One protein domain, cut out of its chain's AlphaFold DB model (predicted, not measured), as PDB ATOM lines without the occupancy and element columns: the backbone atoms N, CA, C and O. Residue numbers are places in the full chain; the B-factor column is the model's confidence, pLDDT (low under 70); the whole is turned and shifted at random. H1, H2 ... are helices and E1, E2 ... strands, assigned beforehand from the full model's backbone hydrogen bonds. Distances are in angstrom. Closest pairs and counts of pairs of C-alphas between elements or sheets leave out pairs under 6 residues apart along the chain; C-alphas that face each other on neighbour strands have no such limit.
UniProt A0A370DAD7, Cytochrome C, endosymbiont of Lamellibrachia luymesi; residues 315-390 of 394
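Overview. This is residues 315 to 390 of the 394 residues of the protein "Cytochrome C" of endosymbiont of Lamellibrachia luymesi (UniProt A0A370DAD7). Little regular structure: a rounded, mostly loop-built ring, with short helices H2 and H3 at one end, the small hairpin E1 and E2 at the other, and H1 between them along one side. The printed part has 76 residues, 26 of them in named elements, in the order H1, H2, H3, E1, E2; the class is mixed, the two-stranded sheet antiparallel. It is compact, with a radius of gyration of the C-alphas of 11.6 A and spans of 27 by 23 by 22 A.

Arrangement. H1, residues 330 to 335, and H2, residues 337 to 342, meet only through their link. H2 and H3, residues 344 to 351, are close but not clearly touching; their closest C-alphas, of Tyr 340 and Cys 347, are 6.6 A apart, at a steep tilt of 59 degrees, opposite ways. E1, residues 367 to 369, and E2, residues 377 to 379, form an antiparallel hairpin at 154 degrees, with N 367 and O 379 within hydrogen-bond range at 2.8 A. The closest C-alphas of H1 and E1, Pro 330 and Leu 369, are 7.3 A apart. H1 and H3 are apart. Every O i to N i+4 pair is within hydrogen-bond range in H1 and H2, and 3 of 4 in H3.

Along the chain. H1 begins at C-alpha 330 (31.241, 27.002, 18.912); H3 measures 10.3 A; E2 ends at C-alpha 379 (28.321, 14.802, 25.761).

Size, cuts and confidence. The printed part has no cut. The H3 to E1 link is long, 15 residues. Residues 372 to 374 are under pLDDT 70.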
ATOM      1  N   GLY A 315      34.532  37.829  23.076       95.12
ATOM      2  CA  GLY A 315      35.598  37.223  22.275       95.12
ATOM      3  C   GLY A 315      36.141  35.941  22.915       95.12
ATOM      4  O   GLY A 315      35.845  35.646  24.073       95.12
ATOM      5  N   LEU A 316      36.947  35.180  22.171       95.88
ATOM      6  CA  LEU A 316      37.652  34.029  22.742       95.88
ATOM      7  C   LEU A 316      38.670  34.502  23.782       95.88
ATOM      8  O   LEU A 316      39.403  35.461  23.538       95.88
ATOM      9  N   THR A 317      38.698  33.853  24.942       95.00
ATOM     10  CA  THR A 317      39.511  34.290  26.081       95.00
ATOM     11  C   THR A 317      39.861  33.129  27.015       95.00
ATOM     12  O   THR A 317      39.229  32.076  26.976       95.00
ATOM     13  N   LEU A 318      40.860  33.355  27.869       94.88
ATOM     14  CA  LEU A 318      41.198  32.547  29.047       94.88
ATOM     15  C   LEU A 318      40.989  33.328  30.365       94.88
ATOM     16  O   LEU A 318      41.302  32.822  31.439       94.88
ATOM     17  N   ASP A 319      40.467  34.556  30.293       93.62
ATOM     18  CA  ASP A 319      40.327  35.494  31.420       93.62
ATOM     19  C   ASP A 319      38.979  35.350  32.154       93.62
ATOM     20  O   ASP A 319      38.519  36.252  32.867       93.62
ATOM     21  N   GLY A 320      38.305  34.214  31.969       95.56
ATOM     22  CA  GLY A 320      37.097  33.875  32.703       95.56
ATOM     23  C   GLY A 320      37.366  33.613  34.191       95.56
ATOM     24  O   GLY A 320      38.516  33.581  34.648       95.56
ATOM     25  N   PRO A 321      36.302  33.408  34.987       95.62
ATOM     26  CA  PRO A 321      36.443  33.038  36.392       95.62
ATOM     27  C   PRO A 321      37.365  31.822  36.535       95.62
ATOM     28  O   PRO A 321      37.260  30.871  35.771       95.62
ATOM     29  N   HIS A 322      38.295  31.860  37.491       95.06
ATOM     30  CA  HIS A 322      39.258  30.777  37.748       95.06
ATOM     31  C   HIS A 322      40.150  30.385  36.549       95.06
ATOM     32  O   HIS A 322      40.720  29.292  36.538       95.06
ATOM     33  N   GLY A 323      40.303  31.269  35.554       93.94
ATOM     34  CA  GLY A 323      41.046  30.999  34.318       93.94
ATOM     35  C   GLY A 323      40.264  30.153  33.311       93.94
ATOM     36  O   GLY A 323      40.861  29.447  32.500       93.94
ATOM     37  N   MET A 324      38.931  30.154  33.414       95.62
ATOM     38  CA  MET A 324      38.060  29.464  32.471       95.62
ATOM     39  C   MET A 324      38.051  30.159  31.110       95.62
ATOM     40  O   MET A 324      38.099  31.384  31.001       95.62
ATOM     41  N   HIS A 325      37.919  29.343  30.073       96.38
ATOM     42  CA  HIS A 325      37.625  29.796  28.724       96.38
ATOM     43  C   HIS A 325      36.117  29.879  28.474       96.38
ATOM     44  O   HIS A 325      35.302  29.500  29.319       96.38
ATOM     45  N   ASN A 326      35.733  30.337  27.282       95.31
ATOM     46  CA  ASN A 326      34.341  30.356  26.848       95.31
ATOM     47  C   ASN A 326      33.736  28.941  26.921       95.31
ATOM     48  O   ASN A 326      34.236  28.007  26.292       95.31
ATOM     49  N   VAL A 327      32.647  28.789  27.670       93.19
ATOM     50  CA  VAL A 327      31.891  27.533  27.773       93.19
ATOM     51  C   VAL A 327      30.768  27.539  26.741       93.19
ATOM     52  O   VAL A 327      30.196  28.593  26.466       93.19
ATOM     53  N   ASN A 328      30.473  26.369  26.159       90.44
ATOM     54  CA  ASN A 328      29.371  26.183  25.206       90.44
ATOM     55  C   ASN A 328      29.411  27.176  24.025       90.44
ATOM     56  O   ASN A 328      28.398  27.713  23.581       90.44
ATOM     57  N   ASN A 329      30.618  27.465  23.536       91.25
ATOM     58  CA  ASN A 329      30.848  28.437  22.480       91.25
ATOM     59  C   ASN A 329      31.448  27.735  21.250       91.25
ATOM     60  O   ASN A 329      32.588  27.278  21.328       91.25
ATOM     61  N   PRO A 330      30.736  27.673  20.110       88.56
ATOM     62  CA  PRO A 330      31.241  27.002  18.912       88.56
ATOM     63  C   PRO A 330      32.565  27.575  18.391       88.56
ATOM     64  O   PRO A 330      33.425  26.820  17.954       88.56
ATOM     65  N   ALA A 331      32.761  28.894  18.489       90.44
ATOM     66  CA  ALA A 331      34.008  29.521  18.061       90.44
ATOM     67  C   ALA A 331      35.190  29.125  18.962       90.44
ATOM     68  O   ALA A 331      36.319  29.067  18.489       90.44
ATOM     69  N   TRP A 332      34.947  28.824  20.244       92.88
ATOM     70  CA  TRP A 332      35.978  28.247  21.106       92.88
ATOM     71  C   TRP A 332      36.331  26.836  20.654       92.88
ATOM     72  O   TRP A 332      37.506  26.523  20.484       92.88
ATOM     73  N   THR A 333      35.319  26.002  20.416       88.44
ATOM     74  CA  THR A 333      35.533  24.617  20.000       88.44
ATOM     75  C   THR A 333      36.401  24.522  18.746       88.44
ATOM     76  O   THR A 333      37.337  23.737  18.755       88.44
ATOM     77  N   GLU A 334      36.182  25.392  17.759       85.94
ATOM     78  CA  GLU A 334      36.939  25.419  16.494       85.94
ATOM     79  C   GLU A 334      38.258  26.237  16.572       85.94
ATOM     80  O   GLU A 334      39.141  26.084  15.735       85.94
ATOM     81  N   GLY A 335      38.404  27.159  17.537       88.31
ATOM     82  CA  GLY A 335      39.467  28.185  17.527       88.31
ATOM     83  C   GLY A 335      40.497  28.121  18.661       88.31
ATOM     84  O   GLY A 335      41.451  28.910  18.680       88.31
ATOM     85  N   HIS A 336      40.320  27.220  19.631       92.50
ATOM     86  CA  HIS A 336      41.126  27.190  20.856       92.50
ATOM     87  C   HIS A 336      42.579  26.717  20.661       92.50
ATOM     88  O   HIS A 336      43.418  26.958  21.533       92.50
ATOM     89  N   GLU A 337      42.920  26.106  19.521       91.06
ATOM     90  CA  GLU A 337      44.270  25.598  19.225       91.06
ATOM     91  C   GLU A 337      45.358  26.666  19.399       91.06
ATOM     92  O   GLU A 337      46.424  26.413  19.962       91.06
ATOM     93  N   SER A 338      45.070  27.894  18.956       92.50
ATOM     94  CA  SER A 338      46.003  29.020  19.054       92.50
ATOM     95  C   SER A 338      46.322  29.404  20.502       92.50
ATOM     96  O   SER A 338      47.455  29.791  20.795       92.50
ATOM     97  N   PHE A 339      45.361  29.251  21.418       95.31
ATOM     98  CA  PHE A 339      45.555  29.481  22.850       95.31
ATOM     99  C   PHE A 339      46.422  28.382  23.462       95.31
ATOM    100  O   PHE A 339      47.353  28.682  24.214       95.31
ATOM    101  N   TYR A 340      46.176  27.122  23.084       94.12
ATOM    102  CA  TYR A 340      47.016  26.007  23.512       94.12
ATOM    103  C   TYR A 340      48.459  26.178  23.029       94.12
ATOM    104  O   TYR A 340      49.382  26.061  23.828       94.12
ATOM    105  N   ALA A 341      48.672  26.513  21.753       93.75
ATOM    106  CA  ALA A 341      50.007  26.698  21.185       93.75
ATOM    107  C   ALA A 341      50.809  27.808  21.890       93.75
ATOM    108  O   ALA A 341      52.025  27.699  22.030       93.75
ATOM    109  N   GLN A 342      50.132  28.865  22.349       95.69
ATOM    110  CA  GLN A 342      50.761  29.966  23.080       95.69
ATOM    111  C   GLN A 342      51.072  29.609  24.535       95.69
ATOM    112  O   GLN A 342      52.142  29.954  25.035       95.69
ATOM    113  N   ASN A 343      50.147  28.940  25.230       94.69
ATOM    114  CA  ASN A 343      50.322  28.573  26.631       94.69
ATOM    115  C   ASN A 343      49.649  27.230  26.968       94.69
ATOM    116  O   ASN A 343      48.561  27.213  27.558       94.69
ATOM    117  N   PRO A 344      50.327  26.097  26.708       94.62
ATOM    118  CA  PRO A 344      49.804  24.770  27.036       94.62
ATOM    119  C   PRO A 344      49.488  24.595  28.525       94.62
ATOM    120  O   PRO A 344      48.579  23.848  28.892       94.62
ATOM    121  N   GLY A 345      50.235  25.286  29.395       95.56
ATOM    122  CA  GLY A 345      50.068  25.221  30.846       95.56
ATOM    123  C   GLY A 345      48.687  25.687  31.307       95.56
ATOM    124  O   GLY A 345      48.134  25.104  32.235       95.56
ATOM    125  N   SER A 346      48.097  26.671  30.618       94.50
ATOM    126  CA  SER A 346      46.750  27.170  30.929       94.50
ATOM    127  C   SER A 346      45.678  26.087  30.776       94.50
ATOM    128  O   SER A 346      44.851  25.905  31.667       94.50
ATOM    129  N   CYS A 347      45.743  25.296  29.702       95.25
ATOM    130  CA  CYS A 347      44.828  24.185  29.468       95.25
ATOM    131  C   CYS A 347      45.105  23.038  30.443       95.25
ATOM    132  O   CYS A 347      44.181  22.506  31.057       95.25
ATOM    133  N   ARG A 348      46.384  22.685  30.637       95.75
ATOM    134  CA  ARG A 348      46.780  21.603  31.551       95.75
ATOM    135  C   ARG A 348      46.364  21.876  32.989       95.75
ATOM    136  O   ARG A 348      46.136  20.917  33.716       95.75
ATOM    137  N   ALA A 349      46.264  23.135  33.414       95.69
ATOM    138  CA  ALA A 349      45.807  23.478  34.758       95.69
ATOM    139  C   ALA A 349      44.408  22.915  35.059       95.69
ATOM    140  O   ALA A 349      44.149  22.485  36.175       95.69
ATOM    141  N   CYS A 350      43.514  22.846  34.070       95.75
ATOM    142  CA  CYS A 350      42.155  22.328  34.267       95.75
ATOM    143  C   CYS A 350      41.956  20.934  33.652       95.75
ATOM    144  O   CYS A 350      41.248  20.103  34.215       95.75
ATOM    145  N   HIS A 351      42.594  20.652  32.518       95.56
ATOM    146  CA  HIS A 351      42.431  19.400  31.768       95.56
ATOM    147  C   HIS A 351      43.497  18.340  32.098       95.56
ATOM    148  O   HIS A 351      43.485  17.251  31.522       95.56
ATOM    149  N   GLY A 352      44.406  18.648  33.024       94.75
ATOM    150  CA  GLY A 352      45.486  17.775  33.476       94.75
ATOM    151  C   GLY A 352      46.695  17.751  32.548       94.75
ATOM    152  O   GLY A 352      46.621  18.146  31.382       94.75
ATOM    153  N   GLN A 353      47.829  17.261  33.062       92.81
ATOM    154  CA  GLN A 353      49.102  17.211  32.321       92.81
ATOM    155  C   GLN A 353      48.988  16.519  30.959       92.81
ATOM    156  O   GLN A 353      49.601  16.961  29.987       92.81
ATOM    157  N   ASN A 354      48.177  15.460  30.894       92.31
ATOM    158  CA  ASN A 354      47.986  14.643  29.697       92.31
ATOM    159  C   ASN A 354      46.785  15.082  28.844       92.31
ATOM    160  O   ASN A 354      46.504  14.425  27.837       92.31
ATOM    161  N   LEU A 355      46.076  16.149  29.245       94.12
ATOM    162  CA  LEU A 355      44.874  16.676  28.586       94.12
ATOM    163  C   LEU A 355      43.748  15.632  28.451       94.12
ATOM    164  O   LEU A 355      43.019  15.581  27.456       94.12
ATOM    165  N   GLU A 356      43.634  14.756  29.447       93.56
ATOM    166  CA  GLU A 356      42.622  13.689  29.522       93.56
ATOM    167  C   GLU A 356      41.338  14.137  30.218       93.56
ATOM    168  O   GLU A 356      40.375  13.381  30.286       93.56
ATOM    169  N   GLY A 357      41.308  15.392  30.658       94.62
ATOM    170  CA  GLY A 357      40.241  15.909  31.484       94.62
ATOM    171  C   GLY A 357      40.474  15.579  32.954       94.62
ATOM    172  O   GLY A 357      41.186  14.650  33.324       94.62
ATOM    173  N   THR A 358      39.894  16.422  33.796       95.31
ATOM    174  CA  THR A 358      39.791  16.223  35.242       95.31
ATOM    175  C   THR A 358      38.441  16.717  35.745       95.31
ATOM    176  O   THR A 358      37.661  17.321  34.997       95.31
ATOM    177  N   ALA A 359      38.214  16.596  37.055       92.94
ATOM    178  CA  ALA A 359      37.061  17.174  37.735       92.94
ATOM    179  C   ALA A 359      36.870  18.691  37.501       92.94
ATOM    180  O   ALA A 359      35.755  19.188  37.688       92.94
ATOM    181  N   LEU A 360      37.917  19.429  37.103       94.88
ATOM    182  CA  LEU A 360      37.853  20.860  36.768       94.88
ATOM    183  C   LEU A 360      37.360  21.136  35.339       94.88
ATOM    184  O   LEU A 360      36.917  22.240  35.052       94.88
ATOM    185  N   SER A 361      37.408  20.138  34.456       95.56
ATOM    186  CA  SER A 361      37.026  20.245  33.038       95.56
ATOM    187  C   SER A 361      35.652  19.645  32.719       95.56
ATOM    188  O   SER A 361      35.338  19.381  31.558       95.56
ATOM    189  N   ARG A 362      34.848  19.348  33.748       95.38
ATOM    190  CA  ARG A 362      33.534  18.715  33.577       95.38
ATOM    191  C   ARG A 362      32.538  19.671  32.942       95.38
ATOM    192  O   ARG A 362      32.396  20.803  33.400       95.38
ATOM    193  N   ILE A 363      31.771  19.186  31.969       94.88
ATOM    194  CA  ILE A 363      30.658  19.967  31.419       94.88
ATOM    195  C   ILE A 363      29.497  20.056  32.415       94.88
ATOM    196  O   ILE A 363      29.125  19.074  33.063       94.88
ATOM    197  N   ALA A 364      28.924  21.253  32.551       94.88
ATOM    198  CA  ALA A 364      27.923  21.561  33.576       94.88
ATOM    199  C   ALA A 364      26.493  21.105  33.219       94.88
ATOM    200  O   ALA A 364      25.643  20.972  34.105       94.88
ATOM    201  N   ALA A 365      26.239  20.827  31.942       95.94
ATOM    202  CA  ALA A 365      24.995  20.282  31.413       95.94
ATOM    203  C   ALA A 365      25.279  19.507  30.119       95.94
ATOM    204  O   ALA A 365      26.410  19.530  29.638       95.94
ATOM    205  N   ASP A 366      24.273  18.814  29.589       96.19
ATOM    206  CA  ASP A 366      24.387  18.083  28.325       96.19
ATOM    207  C   ASP A 366      24.721  19.054  27.183       96.19
ATOM    208  O   ASP A 366      24.225  20.190  27.147       96.19
ATOM    209  N   ARG A 367      25.601  18.637  26.272       93.12
ATOM    210  CA  ARG A 367      26.108  19.477  25.182       93.12
ATOM    211  C   ARG A 367      26.209  18.692  23.890       93.12
ATOM    212  O   ARG A 367      26.769  17.602  23.865       93.12
ATOM    213  N   ASP A 368      25.770  19.327  22.814       91.06
ATOM    214  CA  ASP A 368      26.102  18.930  21.453       91.06
ATOM    215  C   ASP A 368      27.207  19.856  20.950       91.06
ATOM    216  O   ASP A 368      26.998  21.057  20.763       91.06
ATOM    217  N   LEU A 369      28.406  19.307  20.779       87.69
ATOM    218  CA  LEU A 369      29.574  20.054  20.331       87.69
ATOM    219  C   LEU A 369      29.907  19.672  18.897       87.69
ATOM    220  O   LEU A 369      29.813  18.510  18.503       87.69
ATOM    221  N   LYS A 370      30.338  20.656  18.112       81.19
ATOM    222  CA  LYS A 370      31.024  20.370  16.853       81.19
ATOM    223  C   LYS A 370      32.430  19.867  17.165       81.19
ATOM    224  O   LYS A 370      32.994  20.244  18.183       81.19
ATOM    225  N   THR A 371      32.990  19.026  16.312       74.94
ATOM    226  CA  THR A 371      34.394  18.625  16.425       74.94
ATOM    227  C   THR A 371      35.058  18.777  15.072       74.94
ATOM    228  O   THR A 371      34.383  18.670  14.042       74.94
ATOM    229  N   ASP A 372      36.361  19.028  15.090       68.44
ATOM    230  CA  ASP A 372      37.135  19.251  13.872       68.44
ATOM    231  C   ASP A 372      37.363  17.935  13.108       68.44
ATOM    232  O   ASP A 372      37.263  17.908  11.881       68.44
ATOM    233  N   ASP A 373      37.560  16.823  13.832       67.94
ATOM    234  CA  ASP A 373      37.961  15.537  13.244       67.94
ATOM    235  C   ASP A 373      36.848  14.469  13.207       67.94
ATOM    236  O   ASP A 373      36.894  13.566  12.370       67.94
ATOM    237  N   ASN A 374      35.851  14.529  14.101       64.25
ATOM    238  CA  ASN A 374      34.957  13.394  14.397       64.25
ATOM    239  C   ASN A 374      33.459  13.664  14.146       64.25
ATOM    240  O   ASN A 374      32.620  12.811  14.444       64.25
ATOM    241  N   GLY A 375      33.098  14.823  13.585       74.38
ATOM    242  CA  GLY A 375      31.697  15.242  13.447       74.38
ATOM    243  C   GLY A 375      31.063  15.657  14.785       74.38
ATOM    244  O   GLY A 375      31.745  15.715  15.806       74.38
ATOM    245  N   PRO A 376      29.771  16.024  14.817       84.75
ATOM    246  CA  PRO A 376      29.132  16.457  16.055       84.75
ATOM    247  C   PRO A 376      29.114  15.332  17.099       84.75
ATOM    248  O   PRO A 376      28.770  14.192  16.786       84.75
ATOM    249  N   ILE A 377      29.455  15.672  18.340       89.75
ATOM    250  CA  ILE A 377      29.460  14.763  19.487       89.75
ATOM    251  C   ILE A 377      28.455  15.237  20.532       89.75
ATOM    252  O   ILE A 377      28.387  16.423  20.854       89.75
ATOM    253  N   HIS A 378      27.701  14.288  21.081       93.19
ATOM    254  CA  HIS A 378      26.856  14.516  22.243       93.19
ATOM    255  C   HIS A 378      27.606  14.108  23.509       93.19
ATOM    256  O   HIS A 378      28.079  12.974  23.620       93.19
ATOM    257  N   LEU A 379      27.694  15.020  24.468       94.00
ATOM    258  CA  LEU A 379      28.321  14.802  25.761       94.00
ATOM    259  C   LEU A 379      27.298  15.043  26.865       94.00
ATOM    260  O   LEU A 379      26.595  16.052  26.870       94.00
ATOM    261  N   VAL A 380      27.251  14.126  27.826       96.31
ATOM    262  CA  VAL A 380      26.340  14.215  28.969       96.31
ATOM    263  C   VAL A 380      26.968  15.016  30.105       96.31
ATOM    264  O   VAL A 380      28.185  15.015  30.303       96.31
ATOM    265  N   LYS A 381      26.133  15.688  30.895       95.44
ATOM    266  CA  LYS A 381      26.546  16.422  32.091       95.44
ATOM    267  C   LYS A 381      27.533  15.610  32.936       95.44
ATOM    268  O   LYS A 381      27.287  14.457  33.278       95.44
ATOM    269  N   GLY A 382      28.619  16.259  33.349       95.00
ATOM    270  CA  GLY A 382      29.649  15.658  34.192       95.00
ATOM    271  C   GLY A 382      30.763  14.942  33.430       95.00
ATOM    272  O   GLY A 382      31.748  14.578  34.070       95.00
ATOM    273  N   THR A 383      30.668  14.783  32.103       96.62
ATOM    274  CA  THR A 383      31.793  14.301  31.293       96.62
ATOM    275  C   THR A 383      32.987  15.249  31.420       96.62
ATOM    276  O   THR A 383      32.858  16.456  31.212       96.62
ATOM    277  N   GLU A 384      34.146  14.695  31.778       96.25
ATOM    278  CA  GLU A 384      35.432  15.396  31.798       96.25
ATOM    279  C   GLU A 384      35.936  15.563  30.364       96.25
ATOM    280  O   GLU A 384      36.011  14.591  29.610       96.25
ATOM    281  N   ILE A 385      36.239  16.799  29.961       93.06
ATOM    282  CA  ILE A 385      36.644  17.083  28.585       93.06
ATOM    283  C   ILE A 385      38.123  16.754  28.380       93.06
ATOM    284  O   ILE A 385      39.004  17.451  28.890       93.06
ATOM    285  N   SER A 386      38.384  15.733  27.560       91.50
ATOM    286  CA  SER A 386      39.695  15.453  26.971       91.50
ATOM    287  C   SER A 386      39.783  15.978  25.539       91.50
ATOM    288  O   SER A 386      38.794  15.939  24.809       91.50
ATOM    289  N   CYS A 387      40.992  16.342  25.093       87.12
ATOM    290  CA  CYS A 387      41.275  16.578  23.674       87.12
ATOM    291  C   CYS A 387      40.826  15.400  22.789       87.12
ATOM    292  O   CYS A 387      40.251  15.620  21.728       87.12
ATOM    293  N   THR A 388      41.014  14.152  23.249       87.06
ATOM    294  CA  THR A 388      40.733  12.941  22.453       87.06
ATOM    295  C   THR A 388      39.260  12.701  22.159       87.06
ATOM    296  O   THR A 388      38.953  11.878  21.298       87.06
ATOM    297  N   LEU A 389      38.351  13.407  22.837       87.19
ATOM    298  CA  LEU A 389      36.924  13.357  22.518       87.19
ATOM    299  C   LEU A 389      36.626  14.001  21.159       87.19
ATOM    300  O   LEU A 389      35.697  13.581  20.476       87.19
ATOM    301  N   CYS A 390      37.421  14.997  20.764       84.25
ATOM    302  CA  CYS A 390      37.161  15.807  19.580       84.25
ATOM    303  C   CYS A 390      38.219  15.615  18.490       84.25
ATOM    304  O   CYS A 390      37.854  15.561  17.321       84.25
TER     305      CYS A 390